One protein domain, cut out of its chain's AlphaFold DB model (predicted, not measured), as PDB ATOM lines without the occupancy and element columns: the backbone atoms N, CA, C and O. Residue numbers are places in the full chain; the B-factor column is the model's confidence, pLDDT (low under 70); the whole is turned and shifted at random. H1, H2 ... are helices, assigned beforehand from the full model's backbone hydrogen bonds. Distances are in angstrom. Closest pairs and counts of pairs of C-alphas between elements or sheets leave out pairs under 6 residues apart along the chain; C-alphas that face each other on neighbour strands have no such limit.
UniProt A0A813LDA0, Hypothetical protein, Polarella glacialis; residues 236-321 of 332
ATOM      1  N   SER A 236     267.473 211.908 207.520       93.69
ATOM      2  CA  SER A 236     268.211 211.180 208.555       93.69
ATOM      3  C   SER A 236     269.609 211.760 208.802       93.69
ATOM      4  O   SER A 236     269.999 211.962 209.951       93.69
ATOM      5  N   ALA A 237     270.336 212.137 207.743       95.31
ATOM      6  CA  ALA A 237     271.655 212.758 207.851       95.31
ATOM      7  C   ALA A 237     271.598 214.156 208.499       95.31
ATOM      8  O   ALA A 237     272.449 214.495 209.329       95.31
ATOM      9  N   LEU A 238     270.573 214.957 208.176       97.00
ATOM     10  CA  LEU A 238     270.332 216.254 208.824       97.00
ATOM     11  C   LEU A 238     269.977 216.088 210.304       97.00
ATOM     12  O   LEU A 238     270.502 216.813 211.149       97.00
ATOM     13  N   LEU A 239     269.117 215.122 210.629       97.81
ATOM     14  CA  LEU A 239     268.740 214.813 212.003       97.81
ATOM     15  C   LEU A 239     269.957 214.344 212.805       97.81
ATOM     16  O   LEU A 239     270.210 214.885 213.879       97.81
ATOM     17  N   GLY A 240     270.781 213.442 212.264       97.25
ATOM     18  CA  GLY A 240     272.051 213.042 212.875       97.25
ATOM     19  C   GLY A 240     273.008 214.213 213.101       97.25
ATOM     20  O   GLY A 240     273.526 214.387 214.207       97.25
ATOM     21  N   SER A 241     273.148 215.091 212.107       97.62
ATOM     22  CA  SER A 241     273.942 216.322 212.223       97.62
ATOM     23  C   SER A 241     273.408 217.257 213.315       97.62
ATOM     24  O   SER A 241     274.191 217.859 214.056       97.62
ATOM     25  N   LEU A 242     272.085 217.362 213.479       98.25
ATOM     26  CA  LEU A 242     271.463 218.125 214.565       98.25
ATOM     27  C   LEU A 242     271.781 217.510 215.937       98.25
ATOM     28  O   LEU A 242     272.152 218.246 216.855       98.25
ATOM     29  N   ARG A 243     271.701 216.176 216.070       98.06
ATOM     30  CA  ARG A 243     272.063 215.462 217.309       98.06
ATOM     31  C   ARG A 243     273.510 215.749 217.707       98.06
ATOM     32  O   ARG A 243     273.760 216.139 218.846       98.06
ATOM     33  N   LEU A 244     274.448 215.619 216.765       98.12
ATOM     34  CA  LEU A 244     275.869 215.903 216.991       98.12
ATOM     35  C   LEU A 244     276.102 217.369 217.367       98.12
ATOM     36  O   LEU A 244     276.809 217.657 218.330       98.12
ATOM     37  N   SER A 245     275.460 218.300 216.657       98.00
ATOM     38  CA  SER A 245     275.587 219.736 216.933       98.00
ATOM     39  C   SER A 245     275.135 220.087 218.348       98.00
ATOM     40  O   SER A 245     275.796 220.864 219.029       98.00
ATOM     41  N   ARG A 246     274.042 219.485 218.827       97.56
ATOM     42  CA  ARG A 246     273.566 219.676 220.204       97.56
ATOM     43  C   ARG A 246     274.491 219.011 221.221       97.56
ATOM     44  O   ARG A 246     274.891 219.670 222.176       97.56
ATOM     45  N   LYS A 247     274.883 217.754 220.985       97.00
ATOM     46  CA  LYS A 247     275.788 216.986 221.859       97.00
ATOM     47  C   LYS A 247     277.118 217.708 222.093       97.00
ATOM     48  O   LYS A 247     277.629 217.700 223.208       97.00
ATOM     49  N   TYR A 248     277.651 218.352 221.058       97.62
ATOM     50  CA  TYR A 248     278.939 219.045 221.098       97.62
ATOM     51  C   TYR A 248     278.823 220.572 221.179       97.62
ATOM     52  O   TYR A 248     279.811 221.269 220.961       97.62
ATOM     53  N   VAL A 249     277.653 221.103 221.549       97.31
ATOM     54  CA  VAL A 249     277.444 222.532 221.856       97.31
ATOM     55  C   VAL A 249     277.825 223.463 220.688       97.31
ATOM     56  O   VAL A 249     278.435 224.513 220.858       97.31
ATOM     57  N   LEU A 250     277.460 223.072 219.468       97.19
ATOM     58  CA  LEU A 250     277.595 223.870 218.247       97.19
ATOM     59  C   LEU A 250     276.273 224.593 217.956       97.19
ATOM     60  O   LEU A 250     275.539 224.240 217.032       97.19
ATOM     61  N   GLU A 251     275.940 225.588 218.779       95.88
ATOM     62  CA  GLU A 251     274.614 226.228 218.787       95.88
ATOM     63  C   GLU A 251     274.230 226.865 217.448       95.88
ATOM     64  O   GLU A 251     273.116 226.665 216.963       95.88
ATOM     65  N   HIS A 252     275.151 227.595 216.812       95.12
ATOM     66  CA  HIS A 252     274.891 228.236 215.521       95.12
ATOM     67  C   HIS A 252     274.538 227.216 214.435       95.12
ATOM     68  O   HIS A 252     273.583 227.414 213.682       95.12
ATOM     69  N   MET A 253     275.262 226.098 214.402       96.62
ATOM     70  CA  MET A 253     275.021 225.024 213.446       96.62
ATOM     71  C   MET A 253     273.721 224.277 213.755       96.62
ATOM     72  O   MET A 253     272.923 224.045 212.851       96.62
ATOM     73  N   ALA A 254     273.439 223.993 215.032       97.44
ATOM     74  CA  ALA A 254     272.170 223.400 215.452       97.44
ATOM     75  C   ALA A 254     270.968 224.270 215.045       97.44
ATOM     76  O   ALA A 254     269.969 223.752 214.544       97.44
ATOM     77  N   ASN A 255     271.075 225.594 215.194       96.06
ATOM     78  CA  ASN A 255     270.042 226.544 214.781       96.06
ATOM     79  C   ASN A 255     269.861 226.582 213.257       96.06
ATOM     80  O   ASN A 255     268.729 226.636 212.775       96.06
ATOM     81  N   ALA A 256     270.954 226.540 212.491       95.81
ATOM     82  CA  ALA A 256     270.900 226.484 211.032       95.81
ATOM     83  C   ALA A 256     270.229 225.190 210.544       95.81
ATOM     84  O   ALA A 256     269.264 225.251 209.783       95.81
ATOM     85  N   ILE A 257     270.668 224.032 211.049       97.44
ATOM     86  CA  ILE A 257     270.092 222.725 210.702       97.44
ATOM     87  C   ILE A 257     268.618 222.661 211.118       97.44
ATOM     88  O   ILE A 257     267.788 222.191 210.346       97.44
ATOM     89  N   THR A 258     268.261 223.199 212.289       98.00
ATOM     90  CA  THR A 258     266.868 223.267 212.762       98.00
ATOM     91  C   THR A 258     265.955 223.946 211.745       98.00
ATOM     92  O   THR A 258     264.896 223.411 211.441       98.00
ATOM     93  N   LYS A 259     266.366 225.078 211.161       96.94
ATOM     94  CA  LYS A 259     265.558 225.774 210.144       96.94
ATOM     95  C   LYS A 259     265.334 224.918 208.893       96.94
ATOM     96  O   LYS A 259     264.233 224.915 208.351       96.94
ATOM     97  N   VAL A 260     266.358 224.181 208.459       95.56
ATOM     98  CA  VAL A 260     266.269 223.277 207.298       95.56
ATOM     99  C   VAL A 260     265.391 222.062 207.603       95.56
ATOM    100  O   VAL A 260     264.612 221.635 206.760       95.56
ATOM    101  N   VAL A 261     265.473 221.505 208.811       97.25
ATOM    102  CA  VAL A 261     264.605 220.393 209.228       97.25
ATOM    103  C   VAL A 261     263.149 220.856 209.344       97.25
ATOM    104  O   VAL A 261     262.250 220.160 208.883       97.25
ATOM    105  N   GLN A 262     262.903 222.056 209.881       97.50
ATOM    106  CA  GLN A 262     261.559 222.638 209.976       97.50
ATOM    107  C   GLN A 262     260.905 222.845 208.609       97.50
ATOM    108  O   GLN A 262     259.714 222.581 208.468       97.50
ATOM    109  N   SER A 263     261.660 223.274 207.591       95.69
ATOM    110  CA  SER A 263     261.117 223.428 206.233       95.69
ATOM    111  C   SER A 263     260.792 222.098 205.546       95.69
ATOM    112  O   SER A 263     260.100 222.092 204.532       95.69
ATOM    113  N   ARG A 264     261.261 220.976 206.104       95.31
ATOM    114  CA  ARG A 264     260.989 219.612 205.636       95.31
ATOM    115  C   ARG A 264     259.956 218.876 206.481       95.31
ATOM    116  O   ARG A 264     259.762 217.674 206.291       95.31
ATOM    117  N   LEU A 265     259.311 219.565 207.420       97.25
ATOM    118  CA  LEU A 265     258.251 218.982 208.225       97.25
ATOM    119  C   LEU A 265     256.990 218.791 207.373       97.25
ATOM    120  O   LEU A 265     256.394 219.747 206.883       97.25
ATOM    121  N   THR A 266     256.595 217.536 207.210       94.94
ATOM    122  CA  THR A 266     255.400 217.081 206.490       94.94
ATOM    123  C   THR A 266     254.718 216.001 207.328       94.94
ATOM    124  O   THR A 266     255.283 215.576 208.333       94.94
ATOM    125  N   ALA A 267     253.530 215.530 206.939       92.38
ATOM    126  CA  ALA A 267     252.889 214.411 207.637       92.38
ATOM    127  C   ALA A 267     253.765 213.142 207.620       92.38
ATOM    128  O   ALA A 267     253.912 212.494 208.651       92.38
ATOM    129  N   ASP A 268     254.422 212.852 206.491       90.62
ATOM    130  CA  ASP A 268     255.259 211.656 206.326       90.62
ATOM    131  C   ASP A 268     256.567 211.723 207.136       90.62
ATOM    132  O   ASP A 268     257.022 210.718 207.675       90.62
ATOM    133  N   SER A 269     257.175 212.910 207.243       94.75
ATOM    134  CA  SER A 269     258.419 213.131 208.006       94.75
ATOM    135  C   SER A 269     258.190 213.484 209.481       94.75
ATOM    136  O   SER A 269     259.148 213.604 210.248       94.75
ATOM    137  N   PHE A 270     256.932 213.668 209.892       98.00
ATOM    138  CA  PHE A 270     256.555 214.177 211.209       98.00
ATOM    139  C   PHE A 270     257.114 213.334 212.356       98.00
ATOM    140  O   PHE A 270     257.724 213.874 213.282       98.00
ATOM    141  N   GLU A 271     256.903 212.017 212.289       97.62
ATOM    142  CA  GLU A 271     257.281 211.100 213.362       97.62
ATOM    143  C   GLU A 271     258.789 211.134 213.609       97.62
ATOM    144  O   GLU A 271     259.223 211.323 214.743       97.62
ATOM    145  N   GLU A 272     259.585 211.014 212.545       97.69
ATOM    146  CA  GLU A 272     261.047 210.975 212.620       97.69
ATOM    147  C   GLU A 272     261.621 212.274 213.217       97.69
ATOM    148  O   GLU A 272     262.510 212.245 214.080       97.69
ATOM    149  N   ILE A 273     261.078 213.426 212.802       98.50
ATOM    150  CA  ILE A 273     261.514 214.745 213.278       98.50
ATOM    151  C   ILE A 273     261.129 214.947 214.747       98.50
ATOM    152  O   ILE A 273     261.977 215.360 215.546       98.50
ATOM    153  N   LEU A 274     259.881 214.649 215.133       98.56
ATOM    154  CA  LEU A 274     259.429 214.811 216.516       98.56
ATOM    155  C   LEU A 274     260.145 213.831 217.455       98.56
ATOM    156  O   LEU A 274     260.624 214.251 218.508       98.56
ATOM    157  N   ALA A 275     260.294 212.565 217.060       98.25
ATOM    158  CA  ALA A 275     261.050 211.569 217.818       98.25
ATOM    159  C   ALA A 275     262.488 212.041 218.074       98.25
ATOM    160  O   ALA A 275     262.976 211.999 219.205       98.25
ATOM    161  N   THR A 276     263.152 212.574 217.042       98.25
ATOM    162  CA  THR A 276     264.499 213.135 217.190       98.25
ATOM    163  C   THR A 276     264.508 214.339 218.128       98.25
ATOM    164  O   THR A 276     265.377 214.419 218.995       98.25
ATOM    165  N   ALA A 277     263.546 215.257 217.992       98.31
ATOM    166  CA  ALA A 277     263.443 216.440 218.842       98.31
ATOM    167  C   ALA A 277     263.248 216.086 220.325       98.31
ATOM    168  O   ALA A 277     263.835 216.753 221.176       98.31
ATOM    169  N   ILE A 278     262.467 215.042 220.628       98.06
ATOM    170  CA  ILE A 278     262.302 214.504 221.986       98.06
ATOM    171  C   ILE A 278     263.620 213.894 222.469       98.06
ATOM    172  O   ILE A 278     264.108 214.272 223.526       98.06
ATOM    173  N   LYS A 279     264.240 213.012 221.671       97.25
ATOM    174  CA  LYS A 279     265.460 212.280 222.054       97.25
ATOM    175  C   LYS A 279     266.634 213.194 222.427       97.25
ATOM    176  O   LYS A 279     267.466 212.803 223.238       97.25
ATOM    177  N   ILE A 280     266.735 214.377 221.820       97.19
ATOM    178  CA  ILE A 280     267.812 215.345 222.103       97.19
ATOM    179  C   ILE A 280     267.363 216.547 222.946       97.19
ATOM    180  O   ILE A 280     268.077 217.554 222.997       97.19
ATOM    181  N   ASP A 281     266.170 216.478 223.543       97.50
ATOM    182  CA  ASP A 281     265.564 217.547 224.343       97.50
ATOM    183  C   ASP A 281     265.559 218.918 223.632       97.50
ATOM    184  O   ASP A 281     265.808 219.978 224.216       97.50
ATOM    185  N   HIS A 282     265.281 218.928 222.323       97.19
ATOM    186  CA  HIS A 282     265.230 220.153 221.524       97.19
ATOM    187  C   HIS A 282     263.850 220.813 221.604       97.19
ATOM    188  O   HIS A 282     263.061 220.785 220.652       97.19
ATOM    189  N   VAL A 283     263.575 221.462 222.738       97.00
ATOM    190  CA  VAL A 283     262.272 222.077 223.053       97.00
ATOM    191  C   VAL A 283     261.696 222.938 221.913       97.00
ATOM    192  O   VAL A 283     260.539 222.713 221.555       97.00
ATOM    193  N   PRO A 284     262.446 223.851 221.255       96.81
ATOM    194  CA  PRO A 284     261.883 224.654 220.164       96.81
ATOM    195  C   PRO A 284     261.385 223.826 218.972       96.81
ATOM    196  O   PRO A 284     260.385 224.176 218.355       96.81
ATOM    197  N   MET A 285     262.060 222.714 218.663       97.88
ATOM    198  CA  MET A 285     261.686 221.839 217.545       97.88
ATOM    199  C   MET A 285     260.473 220.994 217.926       97.88
ATOM    200  O   MET A 285     259.532 220.885 217.146       97.88
ATOM    201  N   ARG A 286     260.458 220.465 219.155       98.25
ATOM    202  CA  ARG A 286     259.316 219.726 219.703       98.25
ATOM    203  C   ARG A 286     258.048 220.580 219.685       98.25
ATOM    204  O   ARG A 286     257.045 220.155 219.125       98.25
ATOM    205  N   MET A 287     258.104 221.811 220.199       98.31
ATOM    206  CA  MET A 287     256.956 222.728 220.176       98.31
ATOM    207  C   MET A 287     256.519 223.096 218.755       98.31
ATOM    208  O   MET A 287     255.324 223.224 218.496       98.31
ATOM    209  N   PHE A 288     257.469 223.253 217.829       98.44
ATOM    210  CA  PHE A 288     257.160 223.491 216.420       98.44
ATOM    211  C   PHE A 288     256.401 222.309 215.798       98.44
ATOM    212  O   PHE A 288     255.382 222.516 215.143       98.44
ATOM    213  N   CYS A 289     256.839 221.077 216.069       98.50
ATOM    214  CA  CYS A 289     256.159 219.867 215.612       98.50
ATOM    215  C   CYS A 289     254.750 219.750 216.207       98.50
ATOM    216  O   CYS A 289     253.803 219.494 215.475       98.50
ATOM    217  N   LEU A 290     254.576 219.997 217.507       98.38
ATOM    218  CA  LEU A 290     253.253 219.926 218.140       98.38
ATOM    219  C   LEU A 290     252.262 220.933 217.531       98.38
ATOM    220  O   LEU A 290     251.137 220.561 217.214       98.38
ATOM    221  N   ARG A 291     252.698 222.168 217.250       98.31
ATOM    222  CA  ARG A 291     251.869 223.159 216.533       98.31
ATOM    223  C   ARG A 291     251.517 222.722 215.114       98.31
ATOM    224  O   ARG A 291     250.411 222.973 214.647       98.31
ATOM    225  N   PHE A 292     252.454 222.083 214.416       98.31
ATOM    226  CA  PHE A 292     252.175 221.502 213.106       98.31
ATOM    227  C   PHE A 292     251.121 220.391 213.207       98.31
ATOM    228  O   PHE A 292     250.175 220.380 212.424       98.31
ATOM    229  N   ALA A 293     251.235 219.506 214.203       98.12
ATOM    230  CA  ALA A 293     250.280 218.428 214.438       98.12
ATOM    231  C   ALA A 293     248.866 218.961 214.712       98.12
ATOM    232  O   ALA A 293     247.915 218.453 214.126       98.12
ATOM    233  N   GLU A 294     248.722 220.016 215.524       97.81
ATOM    234  CA  GLU A 294     247.429 220.663 215.805       97.81
ATOM    235  C   GLU A 294     246.675 221.084 214.532       97.81
ATOM    236  O   GLU A 294     245.449 220.965 214.477       97.81
ATOM    237  N   GLY A 295     247.398 221.559 213.512       97.00
ATOM    238  CA  GLY A 295     246.828 222.014 212.241       97.00
ATOM    239  C   GLY A 295     246.779 220.961 211.128       97.00
ATOM    240  O   GLY A 295     246.153 221.208 210.097       97.00
ATOM    241  N   CYS A 296     247.429 219.806 211.294       97.50
ATOM    242  CA  CYS A 296     247.589 218.808 210.238       97.50
ATOM    243  C   CYS A 296     246.636 217.618 210.418       97.50
ATOM    244  O   CYS A 296     246.813 216.766 211.295       97.50
ATOM    245  N   GLN A 297     245.637 217.519 209.538       96.25
ATOM    246  CA  GLN A 297     244.625 216.468 209.631       96.25
ATOM    247  C   GLN A 297     245.153 215.072 209.276       96.25
ATOM    248  O   GLN A 297     244.632 214.079 209.789       96.25
ATOM    249  N   ASP A 298     246.207 214.983 208.467       95.50
ATOM    250  CA  ASP A 298     246.840 213.708 208.116       95.50
ATOM    251  C   ASP A 298     247.544 213.097 209.331       95.50
ATOM    252  O   ASP A 298     247.292 211.941 209.666       95.50
ATOM    253  N   VAL A 299     248.312 213.901 210.081       96.56
ATOM    254  CA  VAL A 299     248.952 213.484 211.346       96.56
ATOM    255  C   VAL A 299     247.901 213.026 212.360       96.56
ATOM    256  O   VAL A 299     248.069 212.001 213.021       96.56
ATOM    257  N   ARG A 300     246.776 213.746 212.458       97.06
ATOM    258  CA  ARG A 300     245.666 213.365 213.342       97.06
ATOM    259  C   ARG A 300     244.997 212.060 212.911       97.06
ATOM    260  O   ARG A 300     244.669 211.223 213.752       97.06
ATOM    261  N   THR A 301     244.776 211.882 211.612       94.69
ATOM    262  CA  THR A 301     244.220 210.640 211.062       94.69
ATOM    263  C   THR A 301     245.154 209.472 211.351       94.69
ATOM    264  O   THR A 301     244.698 208.451 211.864       94.69
ATOM    265  N   GLN A 302     246.456 209.642 211.107       94.06
ATOM    266  CA  GLN A 302     247.482 208.640 211.390       94.06
ATOM    267  C   GLN A 302     247.505 208.264 212.875       94.06
ATOM    268  O   GLN A 302     247.436 207.077 213.185       94.06
ATOM    269  N   HIS A 303     247.480 209.247 213.783       95.81
ATOM    270  CA  HIS A 303     247.394 209.020 215.231       95.81
ATOM    271  C   HIS A 303     246.209 208.124 215.624       95.81
ATOM    272  O   HIS A 303     246.363 207.209 216.426       95.81
ATOM    273  N   ASN A 304     245.025 208.383 215.060       94.25
ATOM    274  CA  ASN A 304     243.792 207.693 215.451       94.25
ATOM    275  C   ASN A 304     243.615 206.316 214.799       94.25
ATOM    276  O   ASN A 304     242.844 205.506 215.308       94.25
ATOM    277  N   THR A 305     244.245 206.079 213.646       92.94
ATOM    278  CA  THR A 305     243.997 204.882 212.825       92.94
ATOM    279  C   THR A 305     245.147 203.887 212.876       92.94
ATOM    280  O   THR A 305     244.927 202.723 213.195       92.94
ATOM    281  N   VAL A 306     246.360 204.340 212.560       90.25
ATOM    282  CA  VAL A 306     247.557 203.495 212.435       90.25
ATOM    283  C   VAL A 306     248.379 203.522 213.722       90.25
ATOM    284  O   VAL A 306     248.970 202.515 214.103       90.25
ATOM    285  N   GLY A 307     248.389 204.666 214.409       91.12
ATOM    286  CA  GLY A 307     249.362 204.970 215.447       91.12
ATOM    287  C   GLY A 307     250.724 205.356 214.859       91.12
ATOM    288  O   GLY A 307     250.943 205.314 213.647       91.12
ATOM    289  N   PHE A 308     251.635 205.760 215.739       94.50
ATOM    290  CA  PHE A 308     253.039 206.011 215.407       94.50
ATOM    291  C   PHE A 308     253.883 204.851 215.928       94.50
ATOM    292  O   PHE A 308     253.531 204.241 216.939       94.50
ATOM    293  N   ALA A 309     254.984 204.534 215.248       94.31
ATOM    294  CA  ALA A 309     255.867 203.450 215.675       94.31
ATOM    295  C   ALA A 309     256.594 203.786 216.992       94.31
ATOM    296  O   ALA A 309     256.887 202.905 217.800       94.31
ATOM    297  N   THR A 310     256.862 205.069 217.217       95.81
ATOM    298  CA  THR A 310     257.621 205.598 218.346       95.81
ATOM    299  C   THR A 310     256.689 205.950 219.501       95.81
ATOM    300  O   THR A 310     255.879 206.877 219.417       95.81
ATOM    301  N   SER A 311     256.837 205.239 220.621       96.50
ATOM    302  CA  SER A 311     255.964 205.384 221.793       96.50
ATOM    303  C   SER A 311     255.974 206.793 222.398       96.50
ATOM    304  O   SER A 311     254.954 207.287 222.875       96.50
ATOM    305  N   GLU A 312     257.118 207.465 222.323       97.25
ATOM    306  CA  GLU A 312     257.364 208.814 222.808       97.25
ATOM    307  C   GLU A 312     256.556 209.831 222.001       97.25
ATOM    308  O   GLU A 312     255.955 210.737 222.572       97.25
ATOM    309  N   VAL A 313     256.460 209.635 220.681       97.88
ATOM    310  CA  VAL A 313     255.628 210.470 219.806       97.88
ATOM    311  C   VAL A 313     254.155 210.298 220.159       97.88
ATOM    312  O   VAL A 313     253.440 211.287 220.317       97.88
ATOM    313  N   THR A 314     253.692 209.060 220.356       96.75
ATOM    314  CA  THR A 314     252.313 208.798 220.796       96.75
ATOM    315  C   THR A 314     252.021 209.429 222.158       96.75
ATOM    316  O   THR A 314     250.964 210.028 222.351       96.75
ATOM    317  N   PHE A 315     252.952 209.326 223.109       96.75
ATOM    318  CA  PHE A 315     252.800 209.919 224.436       96.75
ATOM    319  C   PHE A 315     252.675 211.445 224.376       96.75
ATOM    320  O   PHE A 315     251.804 212.015 225.032       96.75
ATOM    321  N   GLU A 316     253.496 212.100 223.556       97.44
ATOM    322  CA  GLU A 316     253.414 213.544 223.332       97.44
ATOM    323  C   GLU A 316     252.081 213.961 222.704       97.44
ATOM    324  O   GLU A 316     251.433 214.897 223.174       97.44
ATOM    325  N   LEU A 317     251.619 213.237 221.683       97.38
ATOM    326  CA  LEU A 317     250.376 213.570 220.985       97.38
ATOM    327  C   LEU A 317     249.120 213.365 221.835       97.38
ATOM    328  O   LEU A 317     248.142 214.087 221.647       97.38
ATOM    329  N   ARG A 318     249.145 212.464 222.822       95.75
ATOM    330  CA  ARG A 318     248.046 212.318 223.794       95.75
ATOM    331  C   ARG A 318     247.775 213.592 224.591       95.75
ATOM    332  O   ARG A 318     246.661 213.768 225.076       95.75
ATOM    333  N   GLN A 319     248.762 214.478 224.728       94.62
ATOM    334  CA  GLN A 319     248.558 215.777 225.374       94.62
ATOM    335  C   GLN A 319     247.739 216.730 224.494       94.62
ATOM    336  O   GLN A 319     246.962 217.524 225.017       94.62
ATOM    337  N   LEU A 320     247.877 216.624 223.168       96.31
ATOM    338  CA  LEU A 320     247.091 217.395 222.200       96.31
ATOM    339  C   LEU A 320     245.698 216.794 221.988       96.31
ATOM    340  O   LEU A 320     244.704 217.516 221.899       96.31
ATOM    341  N   TRP A 321     245.621 215.466 221.917       96.19
ATOM    342  CA  TRP A 321     244.400 214.719 221.631       96.19
ATOM    343  C   TRP A 321     244.168 213.649 222.701       96.19
ATOM    344  O   TRP A 321     244.454 212.472 222.466       96.19
TER     345      TRP A 321
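AT A GLANCE: This is residues 236 to 321 of the 332 residues of the protein "Hypothetical protein" of Polarella glacialis (UniProt A0A813LDA0). Two helical hairpins, H1 with H2 and H3 with H4, follow each other along the longest axis as an up-and-down bundle. H6 packs on the second hairpin, about perpendicular to H3, with Val 313 near Ala 275 of H3 and Leu 320 near Glu 294 of H4, and H5 turns off the end of H4, about perpendicular to it. The printed part has 86 residues with six named helices, H1 to H6 in chain order, and no named strand: all helix. It is compact, with a radius of gyration of the C-alphas of 12.7 A, and elongated, spanning 38 by 22 by 20 A.

HOW THE PARTS SIT: H1, residues 236 to 247, and H2, residues 251 to 263, form a hairpin at a shallow tilt of 29 degrees; their closest C-alphas, of Ser 245 and Ala 254, are 5.2 A apart. H3, residues 270 to 279, and H4, residues 283 to 295, form another, also at 29 degrees, with the closest C-alphas, of Ala 277 and Arg 286, 5.3 A apart. Residues 239 to 243 of H1 only just touch H3, with 3 pairs of C-alphas within 8 A, the closest those of Leu 239 and Thr 276 at 6.9 A. H5, residues 297 to 305, touches H4 only at the corner, and only just, with 3 pairs; the closest C-alphas, of Ala 293 and Val 299, are 6.0 A apart. H6, residues 311 to 320, touches H3 about perpendicular at 78 degrees, with the closest C-alphas, of Ala 275 and Val 313, 5.9 A apart. H4 is the hub, touching H2, H3, H5 and H6. Every O i to N i+4 pair is within hydrogen-bond range in H1, H2, H3 and H5; H4 has 8 of 9 and H6 4 of 6.

IN THESE COORDINATES: H1 begins at C-alpha 236 (268.211, 211.180, 208.555) and measures 16.4 A, H2 18.6 A, H4 18.9 A. H6 ends at C-alpha 320 (247.091, 217.395, 222.200).

THE WHOLE: The farthest C-alphas, of Leu 250 and Thr 305, are 39.0 A apart. The printed part has no cut, no link is long, and no printed residue is under 70 in pLDDT.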